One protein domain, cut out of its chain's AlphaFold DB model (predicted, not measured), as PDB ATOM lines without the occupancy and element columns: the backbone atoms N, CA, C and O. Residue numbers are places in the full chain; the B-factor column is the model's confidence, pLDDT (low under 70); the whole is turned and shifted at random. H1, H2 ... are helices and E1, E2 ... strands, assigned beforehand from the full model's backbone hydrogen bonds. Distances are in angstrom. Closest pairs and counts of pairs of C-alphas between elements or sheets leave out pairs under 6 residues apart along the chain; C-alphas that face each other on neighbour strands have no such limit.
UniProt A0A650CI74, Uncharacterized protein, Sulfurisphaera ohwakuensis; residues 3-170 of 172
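This is residues 3 to 170 of the 172 residues of an uncharacterized protein of Sulfurisphaera ohwakuensis (UniProt A0A650CI74). One long, strongly twisted sheet of nine strands makes the body, and the long helix H5 packs with its first half over the E7, E9, E8 end, then runs on as an arm whose residues 160 to 170 stick out. H2 and H1 cover opposite faces towards the other end, H3 packs on H5, and H4 grazes the sheet at E8. The printed part has 168 residues, with five named helices and nine named strands in the order E1 H1 E2 E3 E4 E5 H2 H3 E6 E7 H4 E8 E9 H5. The antiparallel sheet runs E2 E3 E4 E5 E1 E6 E7 E9 E8; the class is mixed, helices and strands. The whole is compact, with a radius of gyration of the C-alphas of 17.8 A, yet elongated, spanning 64 by 33 by 30 A.

Begin with E2, residues 20 to 25, E3, 28 to 33, E4, 36 to 43, and E5, 46 to 51, a meander of hairpins, each strand the antiparallel neighbour of the one before; look at N 22 and O 30, 2.9 A, N 31 and O 38, 2.9 A, and N 41 and O 48, 2.9 A. E1, residues 3 to 6, is the antiparallel neighbour of E5, with N 4 and O 49 within hydrogen-bond range at 2.8 A, and of E6, residues 83 to 89, with N 5 and O 84 within hydrogen-bond range at 2.9 A. E7, residues 92 to 95, forms a hairpin with E6, with N 87 and O 94 at 2.9 A, and pairs with E9, residues 126 to 131, with N 93 and O 130 at 2.9 A; E8, residues 118 to 121, forms a hairpin with E9, with N 120 and O 127 at 2.8 A. H5, residues 135 to 168, kinks by 28 degrees near residue 142; its height over the sheet is 8.9 A, and the C-alphas of Ile 128 and Ile 145 are its closest to E9, 6.2 A. Its residues 135 to 139 alone touch H2, residues 56 to 62, closest at C-alphas 61 and 136, 6.1 A, a steep tilt of 41 degrees, the same way. Its residues 146 to 150 alone touch H3, residues 67 to 74, closest at C-alphas 70 and 146, 6.3 A, a tilt of 36 degrees, only just steep. E5, H2, H3 and E6 form a split strand-helix-strand unit, two strands running the same way with helices between, E1 between them in the sheet, its crossover left-handed. H1, residues 9 to 15, is on the opposite face from H2, at a height of 9.1 A; H4, residues 107 to 113, only grazes the sheet, closest to E8 at C-alphas 111 and 118, 5.7 A. In H1, H3 and H4 every O i to N i+4 pair is within hydrogen-bond range, in H5 28 of 30, and in H2 0 of 3, beside 3 of 4 O i to N i+3 pairs.

Find C-alpha 3 at (102.404, 126.889, 140.740), where E1 begins. E4, the longest strand, measures 22.4 A. H5 runs 49.8 A from C-alpha 135 at (109.760, 125.210, 131.808) to C-alpha 168 at (61.658, 112.666, 129.313).

The C-alphas farthest apart, Thr 23 and Tyr 170, are 65.1 A apart. The printed part has no cut; the link from E7 to H4, 11 residues, is long. Mean pLDDT of the printed part is 91.7, and residues 77 to 78 are under 70.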
ATOM      1  N   VAL A   3     102.773 125.578 141.278       97.06
ATOM      2  CA  VAL A   3     102.404 126.889 140.740       97.06
ATOM      3  C   VAL A   3     100.909 127.090 140.912       97.06
ATOM      4  O   VAL A   3     100.114 126.295 140.419       97.06
ATOM      5  N   GLU A   4     100.525 128.188 141.546       96.38
ATOM      6  CA  GLU A   4      99.139 128.625 141.658       96.38
ATOM      7  C   GLU A   4      98.908 129.866 140.807       96.38
ATOM      8  O   GLU A   4      99.664 130.842 140.872       96.38
ATOM      9  N   ILE A   5      97.835 129.843 140.020       96.31
ATOM     10  CA  ILE A   5      97.391 130.972 139.204       96.31
ATOM     11  C   ILE A   5      96.127 131.554 139.826       96.31
ATOM     12  O   ILE A   5      95.037 131.013 139.649       96.31
ATOM     13  N   HIS A   6      96.267 132.683 140.514       95.44
ATOM     14  CA  HIS A   6      95.185 133.375 141.211       95.44
ATOM     15  C   HIS A   6      94.537 134.424 140.310       95.44
ATOM     16  O   HIS A   6      95.162 135.428 139.961       95.44
ATOM     17  N   LEU A   7      93.269 134.234 139.939       92.62
ATOM     18  CA  LEU A   7      92.560 135.151 139.027       92.62
ATOM     19  C   LEU A   7      91.779 136.256 139.747       92.62
ATOM     20  O   LEU A   7      91.353 137.234 139.116       92.62
ATOM     21  N   ASN A   8      91.606 136.116 141.062       91.00
ATOM     22  CA  ASN A   8      90.974 137.096 141.931       91.00
ATOM     23  C   ASN A   8      92.010 137.696 142.891       91.00
ATOM     24  O   ASN A   8      92.327 137.119 143.924       91.00
ATOM     25  N   LEU A   9      92.509 138.893 142.569       92.12
ATOM     26  CA  LEU A   9      93.550 139.564 143.359       92.12
ATOM     27  C   LEU A   9      93.117 139.922 144.788       92.12
ATOM     28  O   LEU A   9      93.968 140.042 145.666       92.12
ATOM     29  N   LEU A  10      91.820 140.136 145.029       91.75
ATOM     30  CA  LEU A  10      91.329 140.410 146.379       91.75
ATOM     31  C   LEU A  10      91.378 139.143 147.233       91.75
ATOM     32  O   LEU A  10      91.800 139.199 148.383       91.75
ATOM     33  N   GLU A  11      90.959 138.017 146.659       90.38
ATOM     34  CA  GLU A  11      91.027 136.720 147.329       90.38
ATOM     35  C   GLU A  11      92.483 136.320 147.579       90.38
ATOM     36  O   GLU A  11      92.830 136.039 148.720       90.38
ATOM     37  N   PHE A  12      93.355 136.486 146.583       94.38
ATOM     38  CA  PHE A  12      94.789 136.256 146.735       94.38
ATOM     39  C   PHE A  12      95.403 137.057 147.894       94.38
ATOM     40  O   PHE A  12      96.127 136.522 148.726       94.38
ATOM     41  N   LYS A  13      95.086 138.353 148.010       92.88
ATOM     42  CA  LYS A  13      95.584 139.179 149.127       92.88
ATOM     43  C   LYS A  13      95.092 138.685 150.482       92.88
ATOM     44  O   LYS A  13      95.819 138.799 151.468       92.88
ATOM     45  N   ASN A  14      93.879 138.142 150.536       92.31
ATOM     46  CA  ASN A  14      93.353 137.534 151.750       92.31
ATOM     47  C   ASN A  14      94.057 136.205 152.056       92.31
ATOM     48  O   ASN A  14      94.384 135.975 153.221       92.31
ATOM     49  N   SER A  15      94.341 135.370 151.050       90.75
ATOM     50  CA  SER A  15      95.001 134.072 151.241       90.75
ATOM     51  C   SER A  15      96.428 134.224 151.777       90.75
ATOM     52  O   SER A  15      96.817 133.513 152.703       90.75
ATOM     53  N   ILE A  16      97.170 135.240 151.321       93.12
ATOM     54  CA  ILE A  16      98.532 135.515 151.812       93.12
ATOM     55  C   ILE A  16      98.588 136.429 153.049       93.12
ATOM     56  O   ILE A  16      99.671 136.711 153.554       93.12
ATOM     57  N   SER A  17      97.450 136.901 153.571       91.25
ATOM     58  CA  SER A  17      97.413 137.916 154.646       91.25
ATOM     59  C   SER A  17      98.044 137.470 155.971       91.25
ATOM     60  O   SER A  17      98.517 138.305 156.741       91.25
ATOM     61  N   ASN A  18      98.069 136.161 156.230       90.31
ATOM     62  CA  ASN A  18      98.667 135.570 157.430       90.31
ATOM     63  C   ASN A  18     100.162 135.248 157.271       90.31
ATOM     64  O   ASN A  18     100.785 134.758 158.215       90.31
ATOM     65  N   TYR A  19     100.736 135.487 156.092       93.50
ATOM     66  CA  TYR A  19     102.148 135.251 155.830       93.50
ATOM     67  C   TYR A  19     102.986 136.488 156.170       93.50
ATOM     68  O   TYR A  19     102.556 137.631 156.029       93.50
ATOM     69  N   ILE A  20     104.226 136.252 156.591       92.75
ATOM     70  CA  ILE A  20     105.228 137.292 156.810       92.75
ATOM     71  C   ILE A  20     105.978 137.506 155.496       92.75
ATOM     72  O   ILE A  20     106.517 136.558 154.926       92.75
ATOM     73  N   LEU A  21     106.033 138.755 155.032       92.00
ATOM     74  CA  LEU A  21     106.893 139.157 153.922       92.00
ATOM     75  C   LEU A  21     108.352 139.184 154.402       92.00
ATOM     76  O   LEU A  21     108.682 139.947 155.309       92.00
ATOM     77  N   GLU A  22     109.214 138.359 153.808       90.19
ATOM     78  CA  GLU A  22     110.629 138.273 154.191       90.19
ATOM     79  C   GLU A  22     111.502 139.214 153.354       90.19
ATOM     80  O   GLU A  22     112.197 140.072 153.899       90.19
ATOM     81  N   THR A  23     111.482 139.051 152.029       86.75
ATOM     82  CA  THR A  23     112.399 139.732 151.101       86.75
ATOM     83  C   THR A  23     111.801 139.857 149.703       86.75
ATOM     84  O   THR A  23     110.972 139.043 149.304       86.75
ATOM     85  N   GLU A  24     112.281 140.831 148.930       87.38
ATOM     86  CA  GLU A  24     112.042 140.916 147.485       87.38
ATOM     87  C   GLU A  24     113.276 140.404 146.723       87.38
ATOM     88  O   GLU A  24     114.399 140.833 146.990       87.38
ATOM     89  N   GLU A  25     113.078 139.484 145.779       86.31
ATOM     90  CA  GLU A  25     114.129 138.856 144.974       86.31
ATOM     91  C   GLU A  25     113.690 138.794 143.505       86.31
ATOM     92  O   GLU A  25     112.663 138.208 143.183       86.31
ATOM     93  N   ASN A  26     114.441 139.414 142.587       85.31
ATOM     94  CA  ASN A  26     114.116 139.442 141.148       85.31
ATOM     95  C   ASN A  26     112.682 139.938 140.828       85.31
ATOM     96  O   ASN A  26     112.054 139.508 139.856       85.31
ATOM     97  N   GLY A  27     112.148 140.844 141.656       89.56
ATOM     98  CA  GLY A  27     110.773 141.348 141.549       89.56
ATOM     99  C   GLY A  27     109.696 140.344 141.980       89.56
ATOM    100  O   GLY A  27     108.531 140.522 141.623       89.56
ATOM    101  N   TRP A  28     110.083 139.282 142.693       96.38
ATOM    102  CA  TRP A  28     109.207 138.354 143.403       96.38
ATOM    103  C   TRP A  28     109.270 138.626 144.901       96.38
ATOM    104  O   TRP A  28     110.331 138.900 145.453       96.38
ATOM    105  N   ASN A  29     108.134 138.510 145.574       96.38
ATOM    106  CA  ASN A  29     108.031 138.653 147.018       96.38
ATOM    107  C   ASN A  29     108.118 137.276 147.671       96.38
ATOM    108  O   ASN A  29     107.316 136.395 147.358       96.38
ATOM    109  N   LYS A  30     109.066 137.090 148.590       96.56
ATOM    110  CA  LYS A  30     109.165 135.882 149.407       96.56
ATOM    111  C   LYS A  30     108.262 136.007 150.628       96.56
ATOM    112  O   LYS A  30     108.389 136.963 151.396       96.56
ATOM    113  N   ILE A  31     107.391 135.026 150.826       96.00
ATOM    114  CA  ILE A  31     106.475 134.954 151.963       96.00
ATOM    115  C   ILE A  31     106.671 133.668 152.754       96.00
ATOM    116  O   ILE A  31     106.958 132.612 152.189       96.00
ATOM    117  N   ARG A  32     106.485 133.760 154.072       95.25
ATOM    118  CA  ARG A  32     106.587 132.629 154.994       95.25
ATOM    119  C   ARG A  32     105.414 132.594 155.959       95.25
ATOM    120  O   ARG A  32     105.127 133.579 156.636       95.25
ATOM    121  N   GLY A  33     104.770 131.443 156.049       90.81
ATOM    122  CA  GLY A  33     103.629 131.199 156.921       90.81
ATOM    123  C   GLY A  33     103.705 129.822 157.566       90.81
ATOM    124  O   GLY A  33     104.706 129.114 157.459       90.81
ATOM    125  N   PHE A  34     102.628 129.440 158.249       88.44
ATOM    126  CA  PHE A  34     102.519 128.120 158.871       88.44
ATOM    127  C   PHE A  34     102.544 126.982 157.836       88.44
ATOM    128  O   PHE A  34     103.124 125.932 158.091       88.44
ATOM    129  N   GLU A  35     101.951 127.209 156.664       85.75
ATOM    130  CA  GLU A  35     101.825 126.216 155.588       85.75
ATOM    131  C   GLU A  35     103.095 126.092 154.731       85.75
ATOM    132  O   GLU A  35     103.191 125.186 153.907       85.75
ATOM    133  N   GLY A  36     104.082 126.979 154.915       91.50
ATOM    134  CA  GLY A  36     105.361 126.908 154.215       91.50
ATOM    135  C   GLY A  36     105.934 128.255 153.786       91.50
ATOM    136  O   GLY A  36     105.528 129.323 154.251       91.50
ATOM    137  N   GLU A  37     106.919 128.173 152.896       94.75
ATOM    138  CA  GLU A  37     107.571 129.309 152.248       94.75
ATOM    139  C   GLU A  37     107.265 129.278 150.750       94.75
ATOM    140  O   GLU A  37     107.355 128.219 150.123       94.75
ATOM    141  N   TYR A  38     106.947 130.440 150.181       96.69
ATOM    142  CA  TYR A  38     106.577 130.592 148.774       96.69
ATOM    143  C   TYR A  38     107.108 131.910 148.211       96.69
ATOM    144  O   TYR A  38     107.418 132.845 148.954       96.69
ATOM    145  N   TYR A  39     107.171 131.998 146.885       97.50
ATOM    146  CA  TYR A  39     107.370 133.257 146.177       97.50
ATOM    147  C   TYR A  39     106.089 133.651 145.461       97.50
ATOM    148  O   TYR A  39     105.410 132.795 144.901       97.50
ATOM    149  N   TYR A  40     105.774 134.944 145.419       97.31
ATOM    150  CA  TYR A  40     104.655 135.430 144.625       97.31
ATOM    151  C   TYR A  40     104.973 136.702 143.844       97.31
ATOM    152  O   TYR A  40     105.841 137.497 144.217       97.31
ATOM    153  N   LYS A  41     104.228 136.909 142.759       96.62
ATOM    154  CA  LYS A  41     104.276 138.127 141.949       96.62
ATOM    155  C   LYS A  41     102.895 138.453 141.388       96.62
ATOM    156  O   LYS A  41     102.203 137.578 140.867       96.62
ATOM    157  N   GLU A  42     102.496 139.718 141.499       95.31
ATOM    158  CA  GLU A  42     101.274 140.229 140.872       95.31
ATOM    159  C   GLU A  42     101.569 140.645 139.423       95.31
ATOM    160  O   GLU A  42     102.539 141.351 139.138       95.31
ATOM    161  N   PHE A  43     100.704 140.219 138.508       92.94
ATOM    162  CA  PHE A  43     100.689 140.602 137.101       92.94
ATOM    163  C   PHE A  43      99.413 141.402 136.808       92.94
ATOM    164  O   PHE A  43      98.538 141.566 137.662       92.94
ATOM    165  N   ASN A  44      99.276 141.923 135.587       86.81
ATOM    166  CA  ASN A  44      98.093 142.696 135.217       86.81
ATOM    167  C   ASN A  44      96.833 141.803 135.165       86.81
ATOM    168  O   ASN A  44      96.531 141.199 134.136       86.81
ATOM    169  N   GLY A  45      96.103 141.732 136.283       88.19
ATOM    170  CA  GLY A  45      94.812 141.047 136.412       88.19
ATOM    171  C   GLY A  45      94.842 139.644 137.036       88.19
ATOM    172  O   GLY A  45      93.792 139.004 137.079       88.19
ATOM    173  N   TYR A  46      95.998 139.169 137.505       94.56
ATOM    174  CA  TYR A  46      96.169 137.889 138.211       94.56
ATOM    175  C   TYR A  46      97.460 137.904 139.037       94.56
ATOM    176  O   TYR A  46      98.330 138.745 138.814       94.56
ATOM    177  N   ALA A  47      97.591 136.982 139.981       96.44
ATOM    178  CA  ALA A  47      98.818 136.755 140.733       96.44
ATOM    179  C   ALA A  47      99.302 135.320 140.529       96.44
ATOM    180  O   ALA A  47      98.506 134.420 140.256       96.44
ATOM    181  N   ILE A  48     100.610 135.126 140.639       97.50
ATOM    182  CA  ILE A  48     101.232 133.807 140.611       97.50
ATOM    183  C   ILE A  48     101.913 133.578 141.947       97.50
ATOM    184  O   ILE A  48     102.656 134.449 142.405       97.50
ATOM    185  N   LEU A  49     101.687 132.405 142.529       97.12
ATOM    186  CA  LEU A  49     102.413 131.898 143.685       97.12
ATOM    187  C   LEU A  49     103.150 130.622 143.268       97.12
ATOM    188  O   LEU A  49     102.593 129.782 142.566       97.12
ATOM    189  N   VAL A  50     104.421 130.500 143.641       97.19
ATOM    190  CA  VAL A  50     105.274 129.356 143.298       97.19
ATOM    191  C   VAL A  50     106.014 128.830 144.523       97.19
ATOM    192  O   VAL A  50     106.340 129.583 145.446       97.19
ATOM    193  N   SER A  51     106.320 127.534 144.523       95.75
ATOM    194  CA  SER A  51     107.180 126.923 145.539       95.75
ATOM    195  C   SER A  51     108.611 127.487 145.507       95.75
ATOM    196  O   SER A  51     109.102 127.928 144.467       95.75
ATOM    197  N   THR A  52     109.324 127.442 146.637       94.75
ATOM    198  CA  THR A  52     110.676 128.033 146.791       94.75
ATOM    199  C   THR A  52     111.765 127.445 145.898       94.75
ATOM    200  O   THR A  52     112.818 128.052 145.737       94.75
ATOM    201  N   ASN A  53     111.533 126.275 145.308       93.75
ATOM    202  CA  ASN A  53     112.438 125.649 144.346       93.75
ATOM    203  C   ASN A  53     112.182 126.067 142.886       93.75
ATOM    204  O   ASN A  53     112.841 125.535 141.995       93.75
ATOM    205  N   PHE A  54     111.242 126.982 142.625       94.50
ATOM    206  CA  PHE A  54     111.007 127.511 141.285       94.50
ATOM    207  C   PHE A  54     112.157 128.446 140.850       94.50
ATOM    208  O   PHE A  54     112.528 129.341 141.613       94.50
ATOM    209  N   PRO A  55     112.701 128.299 139.627       93.75
ATOM    210  CA  PRO A  55     113.747 129.184 139.113       93.75
ATOM    211  C   PRO A  55     113.182 130.582 138.808       93.75
ATOM    212  O   PRO A  55     112.580 130.803 137.756       93.75
ATOM    213  N   LEU A  56     113.338 131.543 139.726       94.56
ATOM    214  CA  LEU A  56     112.728 132.881 139.625       94.56
ATOM    215  C   LEU A  56     113.135 133.655 138.361       94.56
ATOM    216  O   LEU A  56     112.354 134.468 137.858       94.56
ATOM    217  N   GLU A  57     114.316 133.383 137.802       93.88
ATOM    218  CA  GLU A  57     114.784 133.927 136.524       93.88
ATOM    219  C   GLU A  57     113.919 133.493 135.330       93.88
ATOM    220  O   GLU A  57     113.885 134.174 134.306       93.88
ATOM    221  N   LYS A  58     113.174 132.392 135.474       93.81
ATOM    222  CA  LYS A  58     112.170 131.910 134.517       93.81
ATOM    223  C   LYS A  58     110.787 132.511 134.749       93.81
ATOM    224  O   LYS A  58     109.851 132.168 134.040       93.81
ATOM    225  N   GLY A  59     110.640 133.457 135.676       92.75
ATOM    226  CA  GLY A  59     109.363 134.115 135.956       92.75
ATOM    227  C   GLY A  59     108.720 134.823 134.754       92.75
ATOM    228  O   GLY A  59     107.511 135.048 134.769       92.75
ATOM    229  N   TYR A  60     109.487 135.122 133.696       93.31
ATOM    230  CA  TYR A  60     108.964 135.697 132.452       93.31
ATOM    231  C   TYR A  60     107.958 134.787 131.736       93.31
ATOM    232  O   TYR A  60     107.152 135.281 130.953       93.31
ATOM    233  N   ILE A  61     107.962 133.470 131.988       94.31
ATOM    234  CA  ILE A  61     106.987 132.546 131.382       94.31
ATOM    235  C   ILE A  61     105.555 132.888 131.800       94.31
ATOM    236  O   ILE A  61     104.602 132.563 131.099       94.31
ATOM    237  N   PHE A  62     105.394 133.558 132.939       95.25
ATOM    238  CA  PHE A  62     104.098 134.010 133.410       95.25
ATOM    239  C   PHE A  62     103.706 135.367 132.831       95.25
ATOM    240  O   PHE A  62     102.607 135.830 133.093       95.25
ATOM    241  N   GLU A  63     104.544 136.022 132.030       90.56
ATOM    242  CA  GLU A  63     104.156 137.265 131.375       90.56
ATOM    243  C   GLU A  63     103.153 136.973 130.248       90.56
ATOM    244  O   GLU A  63     103.381 136.145 129.368       90.56
ATOM    245  N   ASN A  64     102.028 137.692 130.239       84.25
ATOM    246  CA  ASN A  64     100.989 137.604 129.200       84.25
ATOM    247  C   ASN A  64     100.279 136.239 129.074       84.25
ATOM    248  O   ASN A  64      99.816 135.878 127.985       84.25
ATOM    249  N   LEU A  65     100.124 135.494 130.176       89.38
ATOM    250  CA  LEU A  65      99.273 134.302 130.183       89.38
ATOM    251  C   LEU A  65      97.847 134.622 129.701       89.38
ATOM    252  O   LEU A  65      97.242 135.633 130.070       89.38
ATOM    253  N   LYS A  66      97.266 133.718 128.901       82.88
ATOM    254  CA  LYS A  66      95.887 133.828 128.388       82.88
ATOM    255  C   LYS A  66      94.856 133.433 129.453       82.88
ATOM    256  O   LYS A  66      94.097 132.481 129.280       82.88
ATOM    257  N   VAL A  67      94.809 134.187 130.547       85.75
ATOM    258  CA  VAL A  67      94.004 133.871 131.740       85.75
ATOM    259  C   VAL A  67      92.494 134.058 131.569       85.75
ATOM    260  O   VAL A  67      91.729 133.543 132.375       85.75
ATOM    261  N   ASN A  68      92.027 134.739 130.517       86.69
ATOM    262  CA  ASN A  68      90.588 134.974 130.312       86.69
ATOM    263  C   ASN A  68      89.799 133.670 130.147       86.69
ATOM    264  O   ASN A  68      88.750 133.509 130.759       86.69
ATOM    265  N   LYS A  69      90.333 132.712 129.380       85.75
ATOM    266  CA  LYS A  69      89.705 131.390 129.238       85.75
ATOM    267  C   LYS A  69      89.725 130.610 130.547       85.75
ATOM    268  O   LYS A  69      88.780 129.893 130.841       85.75
ATOM    269  N   LEU A  70      90.799 130.752 131.326       87.62
ATOM    270  CA  LEU A  70      90.875 130.127 132.640       87.62
ATOM    271  C   LEU A  70      89.813 130.716 133.578       87.62
ATOM    272  O   LEU A  70      89.150 129.967 134.281       87.62
ATOM    273  N   ARG A  71      89.572 132.030 133.519       87.44
ATOM    274  CA  ARG A  71      88.516 132.698 134.292       87.44
ATOM    275  C   ARG A  71      87.134 132.119 133.998       87.44
ATOM    276  O   ARG A  71      86.430 131.752 134.924       87.44
ATOM    277  N   GLU A  72      86.783 131.954 132.724       84.81
ATOM    278  CA  GLU A  72      85.501 131.348 132.316       84.81
ATOM    279  C   GLU A  72      85.308 129.923 132.862       84.81
ATOM    280  O   GLU A  72      84.187 129.494 133.125       84.81
ATOM    281  N   ILE A  73      86.406 129.184 133.015       84.12
ATOM    282  CA  ILE A  73      86.414 127.810 133.515       84.12
ATOM    283  C   ILE A  73      86.282 127.777 135.040       84.12
ATOM    284  O   ILE A  73      85.555 126.935 135.563       84.12
ATOM    285  N   LEU A  74      86.978 128.673 135.744       83.88
ATOM    286  CA  LEU A  74      86.978 128.721 137.206       83.88
ATOM    287  C   LEU A  74      85.734 129.420 137.782       83.88
ATOM    288  O   LEU A  74      85.327 129.090 138.891       83.88
ATOM    289  N   ASP A  75      85.080 130.309 137.028       82.50
ATOM    290  CA  ASP A  75      83.858 131.021 137.444       82.50
ATOM    291  C   ASP A  75      82.560 130.224 137.175       82.50
ATOM    292  O   ASP A  75      81.457 130.782 137.199       82.50
ATOM    293  N   GLN A  76      82.642 128.914 136.908       74.31
ATOM    294  CA  GLN A  76      81.445 128.117 136.634       74.31
ATOM    295  C   GLN A  76      80.513 128.024 137.864       74.31
ATOM    296  O   GLN A  76      80.963 127.695 138.969       74.31
ATOM    297  N   PRO A  77      79.194 128.266 137.697       64.81
ATOM    298  CA  PRO A  77      78.235 128.217 138.798       64.81
ATOM    299  C   PRO A  77      78.262 126.881 139.551       64.81
ATOM    300  O   PRO A  77      78.183 125.815 138.949       64.81
ATOM    301  N   GLY A  78      78.337 126.942 140.883       65.94
ATOM    302  CA  GLY A  78      78.328 125.761 141.757       65.94
ATOM    303  C   GLY A  78      79.694 125.105 141.997       65.94
ATOM    304  O   GLY A  78      79.797 124.288 142.907       65.94
ATOM    305  N   LYS A  79      80.741 125.484 141.248       70.12
ATOM    306  CA  LYS A  79      82.130 125.024 141.444       70.12
ATOM    307  C   LYS A  79      83.132 126.179 141.269       70.12
ATOM    308  O   LYS A  79      84.169 126.007 140.640       70.12
ATOM    309  N   VAL A  80      82.800 127.358 141.807       78.38
ATOM    310  CA  VAL A  80      83.661 128.546 141.698       78.38
ATOM    311  C   VAL A  80      84.995 128.286 142.391       78.38
ATOM    312  O   VAL A  80      85.021 127.916 143.564       78.38
ATOM    313  N   LYS A  81      86.087 128.513 141.663       83.56
ATOM    314  CA  LYS A  81      87.461 128.424 142.161       83.56
ATOM    315  C   LYS A  81      88.172 129.755 141.971       83.56
ATOM    316  O   LYS A  81      87.978 130.430 140.967       83.56
ATOM    317  N   TYR A  82      88.993 130.145 142.940       84.94
ATOM    318  CA  TYR A  82      89.689 131.440 142.909       84.94
ATOM    319  C   TYR A  82      91.105 131.352 142.333       84.94
ATOM    320  O   TYR A  82      91.643 132.352 141.841       84.94
ATOM    321  N   TYR A  83      91.654 130.141 142.310       91.06
ATOM    322  CA  TYR A  83      92.943 129.820 141.729       91.06
ATOM    323  C   TYR A  83      92.921 128.451 141.047       91.06
ATOM    324  O   TYR A  83      92.003 127.656 141.249       91.06
ATOM    325  N   LEU A  84      93.926 128.224 140.204       93.88
ATOM    326  CA  LEU A  84      94.270 126.919 139.649       93.88
ATOM    327  C   LEU A  84      95.645 126.522 140.179       93.88
ATOM    328  O   LEU A  84      96.613 127.247 139.934       93.88
ATOM    329  N   THR A  85      95.731 125.368 140.824       94.94
ATOM    330  CA  THR A  85      96.966 124.763 141.308       94.94
ATOM    331  C   THR A  85      97.482 123.750 140.285       94.94
ATOM    332  O   THR A  85      96.784 122.843 139.820       94.94
ATOM    333  N   LEU A  86      98.747 123.907 139.917       96.62
ATOM    334  CA  LEU A  86      99.447 123.074 138.953       96.62
ATOM    335  C   LEU A  86     100.723 122.522 139.574       96.62
ATOM    336  O   LEU A  86     101.454 123.237 140.259       96.62
ATOM    337  N   ASP A  87     101.025 121.267 139.266       96.25
ATOM    338  CA  ASP A  87     102.334 120.687 139.529       96.25
ATOM    339  C   ASP A  87     103.147 120.624 138.235       96.25
ATOM    340  O   ASP A  87     102.710 120.082 137.213       96.25
ATOM    341  N   ILE A  88     104.336 121.216 138.293       95.56
ATOM    342  CA  ILE A  88     105.373 121.158 137.271       95.56
ATOM    343  C   ILE A  88     106.369 120.068 137.663       95.56
ATOM    344  O   ILE A  88     107.109 120.203 138.641       95.56
ATOM    345  N   SER A  89     106.437 119.026 136.849       91.88
ATOM    346  CA  SER A  89     107.487 118.007 136.897       91.88
ATOM    347  C   SER A  89     108.463 118.194 135.731       91.88
ATOM    348  O   SER A  89     108.190 118.968 134.814       91.88
ATOM    349  N   ASP A  90     109.580 117.460 135.732       81.81
ATOM    350  CA  ASP A  90     110.642 117.585 134.720       81.81
ATOM    351  C   ASP A  90     110.150 117.477 133.268       81.81
ATOM    352  O   ASP A  90     110.800 118.005 132.370       81.81
ATOM    353  N   LYS A  91     109.040 116.765 133.025       92.19
ATOM    354  CA  LYS A  91     108.518 116.501 131.673       92.19
ATOM    355  C   LYS A  91     107.022 116.732 131.502       92.19
ATOM    356  O   LYS A  91     106.459 116.360 130.471       92.19
ATOM    357  N   ALA A  92     106.347 117.277 132.508       96.44
ATOM    358  CA  ALA A  92     104.901 117.425 132.452       96.44
ATOM    359  C   ALA A  92     104.391 118.558 133.334       96.44
ATOM    360  O   ALA A  92     104.944 118.846 134.396       96.44
ATOM    361  N   LEU A  93     103.272 119.123 132.897       97.38
ATOM    362  CA  LEU A  93     102.408 119.985 133.683       97.38
ATOM    363  C   LEU A  93     101.120 119.217 133.982       97.38
ATOM    364  O   LEU A  93     100.514 118.644 133.072       97.38
ATOM    365  N   SER A  94     100.681 119.220 135.235       96.81
ATOM    366  CA  SER A  94      99.427 118.574 135.624       96.81
ATOM    367  C   SER A  94      98.617 119.400 136.605       96.81
ATOM    368  O   SER A  94      99.183 120.139 137.405       96.81
ATOM    369  N   THR A  95      97.296 119.237 136.576       95.62
ATOM    370  CA  THR A  95      96.431 119.701 137.669       95.62
ATOM    371  C   THR A  95      96.685 118.879 138.931       95.62
ATOM    372  O   THR A  95      97.036 117.697 138.856       95.62
ATOM    373  N   THR A  96      96.489 119.490 140.097       93.00
ATOM    374  CA  THR A  96      96.594 118.801 141.391       93.00
ATOM    375  C   THR A  96      95.292 118.087 141.760       93.00
ATOM    376  O   THR A  96      94.301 118.131 141.026       93.00
ATOM    377  N   GLU A  97      95.291 117.383 142.893       88.62
ATOM    378  CA  GLU A  97      94.091 116.739 143.444       88.62
ATOM    379  C   GLU A  97      93.014 117.752 143.856       88.62
ATOM    380  O   GLU A  97      91.830 117.469 143.727       88.62
ATOM    381  N   GLU A  98      93.391 118.960 144.271       85.81
ATOM    382  CA  GLU A  98      92.442 120.043 144.580       85.81
ATOM    383  C   GLU A  98      91.659 120.482 143.333       85.81
ATOM    384  O   GLU A  98      90.491 120.886 143.401       85.81
ATOM    385  N   ASP A  99      92.297 120.331 142.170       85.12
ATOM    386  CA  ASP A  99      91.776 120.649 140.847       85.12
ATOM    387  C   ASP A  99      91.318 119.458 140.027       85.12
ATOM    388  O   ASP A  99      91.103 119.564 138.818       85.12
ATOM    389  N   CYS A 100      91.103 118.330 140.694       87.00
ATOM    390  CA  CYS A 100      90.614 117.142 140.039       87.00
ATOM    391  C   CYS A 100      89.116 117.214 139.714       87.00
ATOM    392  O   CYS A 100      88.330 117.971 140.294       87.00
ATOM    393  N   PHE A 101      88.724 116.380 138.763       89.56
ATOM    394  CA  PHE A 101      87.350 116.193 138.354       89.56
ATOM    395  C   PHE A 101      86.784 114.861 138.814       89.56
ATOM    396  O   PHE A 101      87.508 113.906 139.105       89.56
ATOM    397  N   ASP A 102      85.460 114.785 138.749       90.50
ATOM    398  CA  ASP A 102      84.737 113.534 138.861       90.50
ATOM    399  C   ASP A 102      85.047 112.632 137.656       90.50
ATOM    400  O   ASP A 102      85.286 113.074 136.526       90.50
ATOM    401  N   THR A 103      85.028 111.324 137.886       90.12
ATOM    402  CA  THR A 103      85.159 110.353 136.803       90.12
ATOM    403  C   THR A 103      83.938 110.400 135.875       90.12
ATOM    404  O   THR A 103      82.803 110.345 136.340       90.12
ATOM    405  N   PHE A 104      84.168 110.387 134.555       90.94
ATOM    406  CA  PHE A 104      83.109 110.276 133.545       90.94
ATOM    407  C   PHE A 104      83.222 108.989 132.690       90.94
ATOM    408  O   PHE A 104      84.325 108.461 132.487       90.94
ATOM    409  N   PRO A 105      82.096 108.458 132.167       90.25
ATOM    410  CA  PRO A 105      82.099 107.317 131.251       90.25
ATOM    411  C   PRO A 105      82.808 107.620 129.926       90.25
ATOM    412  O   PRO A 105      82.579 108.664 129.318       90.25
ATOM    413  N   GLY A 106      83.615 106.673 129.438       91.81
ATOM    414  CA  GLY A 106      84.293 106.787 128.140       91.81
ATOM    415  C   GLY A 106      85.627 107.538 128.162       91.81
ATOM    416  O   GLY A 106      86.159 107.824 127.093       91.81
ATOM    417  N   ILE A 107      86.189 107.820 129.342       93.69
ATOM    418  CA  ILE A 107      87.502 108.471 129.496       93.69
ATOM    419  C   ILE A 107      88.606 107.799 128.662       93.69
ATOM    420  O   ILE A 107      89.371 108.495 128.005       93.69
ATOM    421  N   ASP A 108      88.633 106.464 128.601       93.69
ATOM    422  CA  ASP A 108      89.644 105.712 127.847       93.69
ATOM    423  C   ASP A 108      89.504 105.929 126.334       93.69
ATOM    424  O   ASP A 108      90.495 106.045 125.617       93.69
ATOM    425  N   VAL A 109      88.263 106.042 125.848       94.88
ATOM    426  CA  VAL A 109      87.972 106.339 124.438       94.88
ATOM    427  C   VAL A 109      88.424 107.754 124.103       94.88
ATOM    428  O   VAL A 109      89.066 107.966 123.078       94.88
ATOM    429  N   VAL A 110      88.131 108.714 124.986       95.44
ATOM    430  CA  VAL A 110      88.559 110.107 124.824       95.44
ATOM    431  C   VAL A 110      90.084 110.196 124.821       95.44
ATOM    432  O   VAL A 110      90.650 110.742 123.879       95.44
ATOM    433  N   ASN A 111      90.757 109.586 125.797       95.88
ATOM    434  CA  ASN A 111      92.218 109.530 125.855       95.88
ATOM    435  C   ASN A 111      92.830 108.879 124.610       95.88
ATOM    436  O   ASN A 111      93.856 109.351 124.133       95.88
ATOM    437  N   GLY A 112      92.188 107.858 124.032       95.94
ATOM    438  CA  GLY A 112      92.626 107.240 122.777       95.94
ATOM    439  C   GLY A 112      92.576 108.168 121.553       95.94
ATOM    440  O   GLY A 112      93.208 107.872 120.540       95.94
ATOM    441  N   MET A 113      91.844 109.284 121.628       95.12
ATOM    442  CA  MET A 113      91.736 110.290 120.561       95.12
ATOM    443  C   MET A 113      92.578 111.546 120.823       95.12
ATOM    444  O   MET A 113      92.850 112.305 119.888       95.12
ATOM    445  N   LEU A 114      92.973 111.785 122.074       95.75
ATOM    446  CA  LEU A 114      93.754 112.951 122.468       95.75
ATOM    447  C   LEU A 114      95.242 112.773 122.144       95.75
ATOM    448  O   LEU A 114      95.790 111.677 122.209       95.75
ATOM    449  N   LYS A 115      95.897 113.885 121.797       92.12
ATOM    450  CA  LYS A 115      97.348 113.943 121.545       92.12
ATOM    451  C   LYS A 115      98.072 114.935 122.447       92.12
ATOM    452  O   LYS A 115      99.202 114.689 122.835       92.12
ATOM    453  N   ASP A 116      97.417 116.045 122.770       93.38
ATOM    454  CA  ASP A 116      98.055 117.185 123.432       93.38
ATOM    455  C   ASP A 116      98.045 117.077 124.966       93.38
ATOM    456  O   ASP A 116      98.889 117.648 125.655       93.38
ATOM    457  N   PHE A 117      97.077 116.363 125.527       96.62
ATOM    458  CA  PHE A 117      96.933 116.138 126.962       96.62
ATOM    459  C   PHE A 117      96.188 114.826 127.192       96.62
ATOM    460  O   PHE A 117      95.602 114.264 126.267       96.62
ATOM    461  N   GLN A 118      96.187 114.350 128.429       96.69
ATOM    462  CA  GLN A 118      95.454 113.162 128.838       96.69
ATOM    463  C   GLN A 118      94.665 113.435 130.111       96.69
ATOM    464  O   GLN A 118      95.079 114.217 130.968       96.69
ATOM    465  N   PHE A 119      93.531 112.754 130.237       96.69
ATOM    466  CA  PHE A 119      92.810 112.637 131.493       96.69
ATOM    467  C   PHE A 119      93.388 111.460 132.279       96.69
ATOM    468  O   PHE A 119      93.101 110.300 131.980       96.69
ATOM    469  N   PHE A 120      94.231 111.750 133.262       94.25
ATOM    470  CA  PHE A 120      94.800 110.745 134.147       94.25
ATOM    471  C   PHE A 120      93.794 110.409 135.249       94.25
ATOM    472  O   PHE A 120      93.383 111.293 136.002       94.25
ATOM    473  N   ARG A 121      93.378 109.142 135.330       89.56
ATOM    474  CA  ARG A 121      92.456 108.672 136.367       89.56
ATOM    475  C   ARG A 121      93.247 108.128 137.554       89.56
ATOM    476  O   ARG A 121      94.019 107.185 137.397       89.56
ATOM    477  N   ASP A 122      92.972 108.693 138.717       82.94
ATOM    478  CA  ASP A 122      93.305 108.144 140.026       82.94
ATOM    479  C   ASP A 122      92.076 107.455 140.651       82.94
ATOM    480  O   ASP A 122      90.979 107.516 140.088       82.94
ATOM    481  N   GLU A 123      92.224 106.809 141.812       75.25
ATOM    482  CA  GLU A 123      91.141 106.014 142.434       75.25
ATOM    483  C   GLU A 123      89.821 106.791 142.604       75.25
ATOM    484  O   GLU A 123      88.742 106.235 142.386       75.25
ATOM    485  N   CYS A 124      89.901 108.082 142.935       78.06
ATOM    486  CA  CYS A 124      88.734 108.923 143.220       78.06
ATOM    487  C   CYS A 124      88.571 110.108 142.264       78.06
ATOM    488  O   CYS A 124      87.591 110.842 142.381       78.06
ATOM    489  N   CYS A 125      89.511 110.333 141.343       89.00
ATOM    490  CA  CYS A 125      89.554 111.597 140.627       89.00
ATOM    491  C   CYS A 125      90.190 111.537 139.241       89.00
ATOM    492  O   CYS A 125      90.926 110.615 138.899       89.00
ATOM    493  N   VAL A 126      89.893 112.544 138.424       93.00
ATOM    494  CA  VAL A 126      90.478 112.724 137.097       93.00
ATOM    495  C   VAL A 126      91.283 114.014 137.075       93.00
ATOM    496  O   VAL A 126      90.750 115.091 137.324       93.00
ATOM    497  N   ARG A 127      92.568 113.914 136.747       95.19
ATOM    498  CA  ARG A 127      93.480 115.050 136.575       95.19
ATOM    499  C   ARG A 127      93.811 115.236 135.100       95.19
ATOM    500  O   ARG A 127      93.747 114.283 134.324       95.19
ATOM    501  N   ILE A 128      94.174 116.450 134.701       96.62
ATOM    502  CA  ILE A 128      94.689 116.697 133.349       96.62
ATOM    503  C   ILE A 128      96.204 116.733 133.434       96.62
ATOM    504  O   ILE A 128      96.758 117.473 134.244       96.62
ATOM    505  N   ILE A 129      96.863 115.958 132.580       96.94
ATOM    506  CA  ILE A 129      98.315 115.958 132.420       96.94
ATOM    507  C   ILE A 129      98.674 116.264 130.968       96.94
ATOM    508  O   ILE A 129      98.021 115.792 130.037       96.94
ATOM    509  N   THR A 130      99.705 117.073 130.761       97.81
ATOM    510  CA  THR A 130     100.250 117.388 129.439       97.81
ATOM    511  C   THR A 130     101.769 117.362 129.495       97.81
ATOM    512  O   THR A 130     102.364 117.745 130.503       97.81
ATOM    513  N   GLU A 131     102.398 116.901 128.419       96.62
ATOM    514  CA  GLU A 131     103.853 116.898 128.304       96.62
ATOM    515  C   GLU A 131     104.396 118.330 128.250       96.62
ATOM    516  O   GLU A 131     103.739 119.261 127.771       96.62
ATOM    517  N   MET A 132     105.607 118.514 128.757       95.19
ATOM    518  CA  MET A 132     106.302 119.790 128.780       95.19
ATOM    519  C   MET A 132     107.804 119.512 128.691       95.19
ATOM    520  O   MET A 132     108.364 118.950 129.623       95.19
ATOM    521  N   ASP A 133     108.450 119.870 127.579       91.50
ATOM    522  CA  ASP A 133     109.872 119.558 127.358       91.50
ATOM    523  C   ASP A 133     110.798 120.441 128.201       91.50
ATOM    524  O   ASP A 133     111.885 120.025 128.608       91.50
ATOM    525  N   SER A 134     110.369 121.675 128.462       92.94
ATOM    526  CA  SER A 134     111.080 122.642 129.286       92.94
ATOM    527  C   SER A 134     110.110 123.566 130.017       92.94
ATOM    528  O   SER A 134     108.972 123.760 129.598       92.94
ATOM    529  N   ILE A 135     110.571 124.216 131.087       92.19
ATOM    530  CA  ILE A 135     109.760 125.210 131.808       92.19
ATOM    531  C   ILE A 135     109.311 126.381 130.915       92.19
ATOM    532  O   ILE A 135     108.282 126.999 131.170       92.19
ATOM    533  N   ASP A 136     110.044 126.649 129.830       93.62
ATOM    534  CA  ASP A 136     109.710 127.688 128.855       93.62
ATOM    535  C   ASP A 136     108.434 127.357 128.064       93.62
ATOM    536  O   ASP A 136     107.761 128.257 127.560       93.62
ATOM    537  N   ASP A 137     108.042 126.080 128.024       94.88
ATOM    538  CA  ASP A 137     106.817 125.608 127.379       94.88
ATOM    539  C   ASP A 137     105.571 125.760 128.264       94.88
ATOM    540  O   ASP A 137     104.457 125.481 127.805       94.88
ATOM    541  N   PHE A 138     105.724 126.237 129.508       95.75
ATOM    542  CA  PHE A 138     104.627 126.398 130.465       95.75
ATOM    543  C   PHE A 138     103.398 127.112 129.877       95.75
ATOM    544  O   PHE A 138     102.294 126.596 130.049       95.75
ATOM    545  N   PRO A 139     103.505 128.231 129.126       95.38
ATOM    546  CA  PRO A 139     102.322 128.897 128.570       95.38
ATOM    547  C   PRO A 139     101.551 128.028 127.570       95.38
ATOM    548  O   PRO A 139     100.319 128.067 127.516       95.38
ATOM    549  N   SER A 140     102.273 127.236 126.771       95.25
ATOM    550  CA  SER A 140     101.684 126.301 125.810       95.25
ATOM    551  C   SER A 140     101.027 125.127 126.536       95.25
ATOM    552  O   SER A 140      99.865 124.806 126.272       95.25
ATOM    553  N   ALA A 141     101.725 124.550 127.518       96.12
ATOM    554  CA  ALA A 141     101.213 123.490 128.376       96.12
ATOM    555  C   ALA A 141      99.957 123.936 129.146       96.12
ATOM    556  O   ALA A 141      98.944 123.241 129.120       96.12
ATOM    557  N   LEU A 142      99.949 125.140 129.725       96.12
ATOM    558  CA  LEU A 142      98.775 125.721 130.378       96.12
ATOM    559  C   LEU A 142      97.587 125.825 129.414       96.12
ATOM    560  O   LEU A 142      96.458 125.515 129.783       96.12
ATOM    561  N   ASN A 143      97.815 126.216 128.158       95.44
ATOM    562  CA  ASN A 143      96.744 126.251 127.164       95.44
ATOM    563  C   ASN A 143      96.192 124.845 126.849       95.44
ATOM    564  O   ASN A 143      94.991 124.702 126.617       95.44
ATOM    565  N   ARG A 144      97.030 123.801 126.886       96.56
ATOM    566  CA  ARG A 144      96.584 122.400 126.769       96.56
ATOM    567  C   ARG A 144      95.761 121.966 127.985       96.56
ATOM    568  O   ARG A 144      94.707 121.367 127.795       96.56
ATOM    569  N   ILE A 145      96.161 122.360 129.199       96.06
ATOM    570  CA  ILE A 145      95.361 122.171 130.422       96.06
ATOM    571  C   ILE A 145      93.989 122.846 130.283       96.06
ATOM    572  O   ILE A 145      92.964 122.194 130.459       96.06
ATOM    573  N   ILE A 146      93.948 124.123 129.885       94.50
ATOM    574  CA  ILE A 146      92.707 124.884 129.658       94.50
ATOM    575  C   ILE A 146      91.794 124.170 128.649       94.50
ATOM    576  O   ILE A 146      90.595 124.032 128.893       94.50
ATOM    577  N   ASN A 147      92.343 123.672 127.538       94.81
ATOM    578  CA  ASN A 147      91.571 122.891 126.567       94.81
ATOM    579  C   ASN A 147      91.008 121.599 127.189       94.81
ATOM    580  O   ASN A 147      89.876 121.221 126.887       94.81
ATOM    581  N   GLY A 148      91.762 120.944 128.075       95.19
ATOM    582  CA  GLY A 148      91.296 119.777 128.825       95.19
ATOM    583  C   GLY A 148      90.110 120.086 129.736       95.19
ATOM    584  O   GLY A 148      89.119 119.356 129.701       95.19
ATOM    585  N   PHE A 149      90.150 121.205 130.466       93.31
ATOM    586  CA  PHE A 149      89.010 121.684 131.258       93.31
ATOM    587  C   PHE A 149      87.771 121.904 130.375       93.31
ATOM    588  O   PHE A 149      86.681 121.426 130.690       93.31
ATOM    589  N   GLN A 150      87.931 122.596 129.240       92.69
ATOM    590  CA  GLN A 150      86.825 122.866 128.311       92.69
ATOM    591  C   GLN A 150      86.209 121.576 127.759       92.69
ATOM    592  O   GLN A 150      84.983 121.454 127.688       92.69
ATOM    593  N   LEU A 151      87.050 120.609 127.387       94.62
ATOM    594  CA  LEU A 151      86.598 119.316 126.891       94.62
ATOM    595  C   LEU A 151      85.842 118.534 127.971       94.62
ATOM    596  O   LEU A 151      84.755 118.036 127.689       94.62
ATOM    597  N   TYR A 152      86.378 118.472 129.193       93.62
ATOM    598  CA  TYR A 152      85.728 117.803 130.320       93.62
ATOM    599  C   TYR A 152      84.308 118.337 130.544       93.62
ATOM    600  O   TYR A 152      83.338 117.579 130.482       93.62
ATOM    601  N   TYR A 153      84.162 119.655 130.714       90.75
ATOM    602  CA  TYR A 153      82.852 120.261 130.960       90.75
ATOM    603  C   TYR A 153      81.888 120.084 129.783       90.75
ATOM    604  O   TYR A 153      80.692 119.877 129.988       90.75
ATOM    605  N   SER A 154      82.400 120.107 128.551       92.44
ATOM    606  CA  SER A 154      81.587 119.840 127.360       92.44
ATOM    607  C   SER A 154      81.044 118.409 127.349       92.44
ATOM    608  O   SER A 154      79.871 118.203 127.040       92.44
ATOM    609  N   ILE A 155      81.869 117.423 127.718       94.25
ATOM    610  CA  ILE A 155      81.461 116.016 127.801       94.25
ATOM    611  C   ILE A 155      80.395 115.829 128.878       94.25
ATOM    612  O   ILE A 155      79.346 115.255 128.587       94.25
ATOM    613  N   VAL A 156      80.631 116.332 130.093       92.00
ATOM    614  CA  VAL A 156      79.689 116.180 131.214       92.00
ATOM    615  C   VAL A 156      78.337 116.813 130.880       92.00
ATOM    616  O   VAL A 156      77.308 116.155 131.004       92.00
ATOM    617  N   ASN A 157      78.326 118.035 130.342       91.19
ATOM    618  CA  ASN A 157      77.088 118.705 129.934       91.19
ATOM    619  C   ASN A 157      76.332 117.920 128.842       91.19
ATOM    620  O   ASN A 157      75.113 117.768 128.903       91.19
ATOM    621  N   LEU A 158      77.035 117.365 127.848       94.94
ATOM    622  CA  LEU A 158      76.402 116.525 126.824       94.94
ATOM    623  C   LEU A 158      75.816 115.235 127.418       94.94
ATOM    624  O   LEU A 158      74.725 114.823 127.023       94.94
ATOM    625  N   GLN A 159      76.505 114.613 128.376       93.31
ATOM    626  CA  GLN A 159      76.010 113.424 129.074       93.31
ATOM    627  C   GLN A 159      74.743 113.733 129.883       93.31
ATOM    628  O   GLN A 159      73.767 112.986 129.792       93.31
ATOM    629  N   GLU A 160      74.715 114.857 130.598       91.25
ATOM    630  CA  GLU A 160      73.529 115.324 131.325       91.25
ATOM    631  C   GLU A 160      72.348 115.580 130.383       91.25
ATOM    632  O   GLU A 160      71.235 115.116 130.636       91.25
ATOM    633  N   GLN A 161      72.578 116.251 129.252       93.50
ATOM    634  CA  GLN A 161      71.532 116.508 128.258       93.50
ATOM    635  C   GLN A 161      70.955 115.215 127.675       93.50
ATOM    636  O   GLN A 161      69.734 115.088 127.541       93.50
ATOM    637  N   VAL A 162      71.810 114.242 127.347       94.06
ATOM    638  CA  VAL A 162      71.372 112.921 126.871       94.06
ATOM    639  C   VAL A 162      70.537 112.220 127.940       94.06
ATOM    640  O   VAL A 162      69.456 111.722 127.623       94.06
ATOM    641  N   ALA A 163      70.980 112.234 129.200       93.06
ATOM    642  CA  ALA A 163      70.245 111.635 130.310       93.06
ATOM    643  C   ALA A 163      68.863 112.284 130.499       93.06
ATOM    644  O   ALA A 163      67.855 111.577 130.550       93.06
ATOM    645  N   ILE A 164      68.790 113.619 130.519       93.88
ATOM    646  CA  ILE A 164      67.532 114.376 130.633       93.88
ATOM    647  C   ILE A 164      66.578 114.021 129.489       93.88
ATOM    648  O   ILE A 164      65.398 113.750 129.722       93.88
ATOM    649  N   ASN A 165      67.073 114.019 128.250       93.75
ATOM    650  CA  ASN A 165      66.257 113.712 127.079       93.75
ATOM    651  C   ASN A 165      65.748 112.272 127.107       93.75
ATOM    652  O   ASN A 165      64.597 112.025 126.756       93.75
ATOM    653  N   TYR A 166      66.575 111.331 127.566       93.50
ATOM    654  CA  TYR A 166      66.160 109.945 127.711       93.50
ATOM    655  C   TYR A 166      65.065 109.811 128.768       93.50
ATOM    656  O   TYR A 166      64.021 109.244 128.476       93.50
ATOM    657  N   VAL A 167      65.240 110.407 129.952       95.62
ATOM    658  CA  VAL A 167      64.250 110.378 131.044       95.62
ATOM    659  C   VAL A 167      62.906 110.973 130.618       95.62
ATOM    660  O   VAL A 167      61.865 110.395 130.931       95.62
ATOM    661  N   LYS A 168      62.897 112.072 129.851       92.88
ATOM    662  CA  LYS A 168      61.658 112.666 129.313       92.88
ATOM    663  C   LYS A 168      60.830 111.690 128.471       92.88
ATOM    664  O   LYS A 168      59.617 111.835 128.432       92.88
ATOM    665  N   ASN A 169      61.447 110.683 127.853       92.44
ATOM    666  CA  ASN A 169      60.718 109.652 127.106       92.44
ATOM    667  C   ASN A 169      59.982 108.647 128.014       92.44
ATOM    668  O   ASN A 169      59.140 107.894 127.529       92.44
ATOM    669  N   TYR A 170      60.302 108.611 129.311       90.88
ATOM    670  CA  TYR A 170      59.735 107.677 130.293       90.88
ATOM    671  C   TYR A 170      58.843 108.352 131.338       90.88
ATOM    672  O   TYR A 170      58.081 107.665 132.020       90.88
TER     673      TYR A 170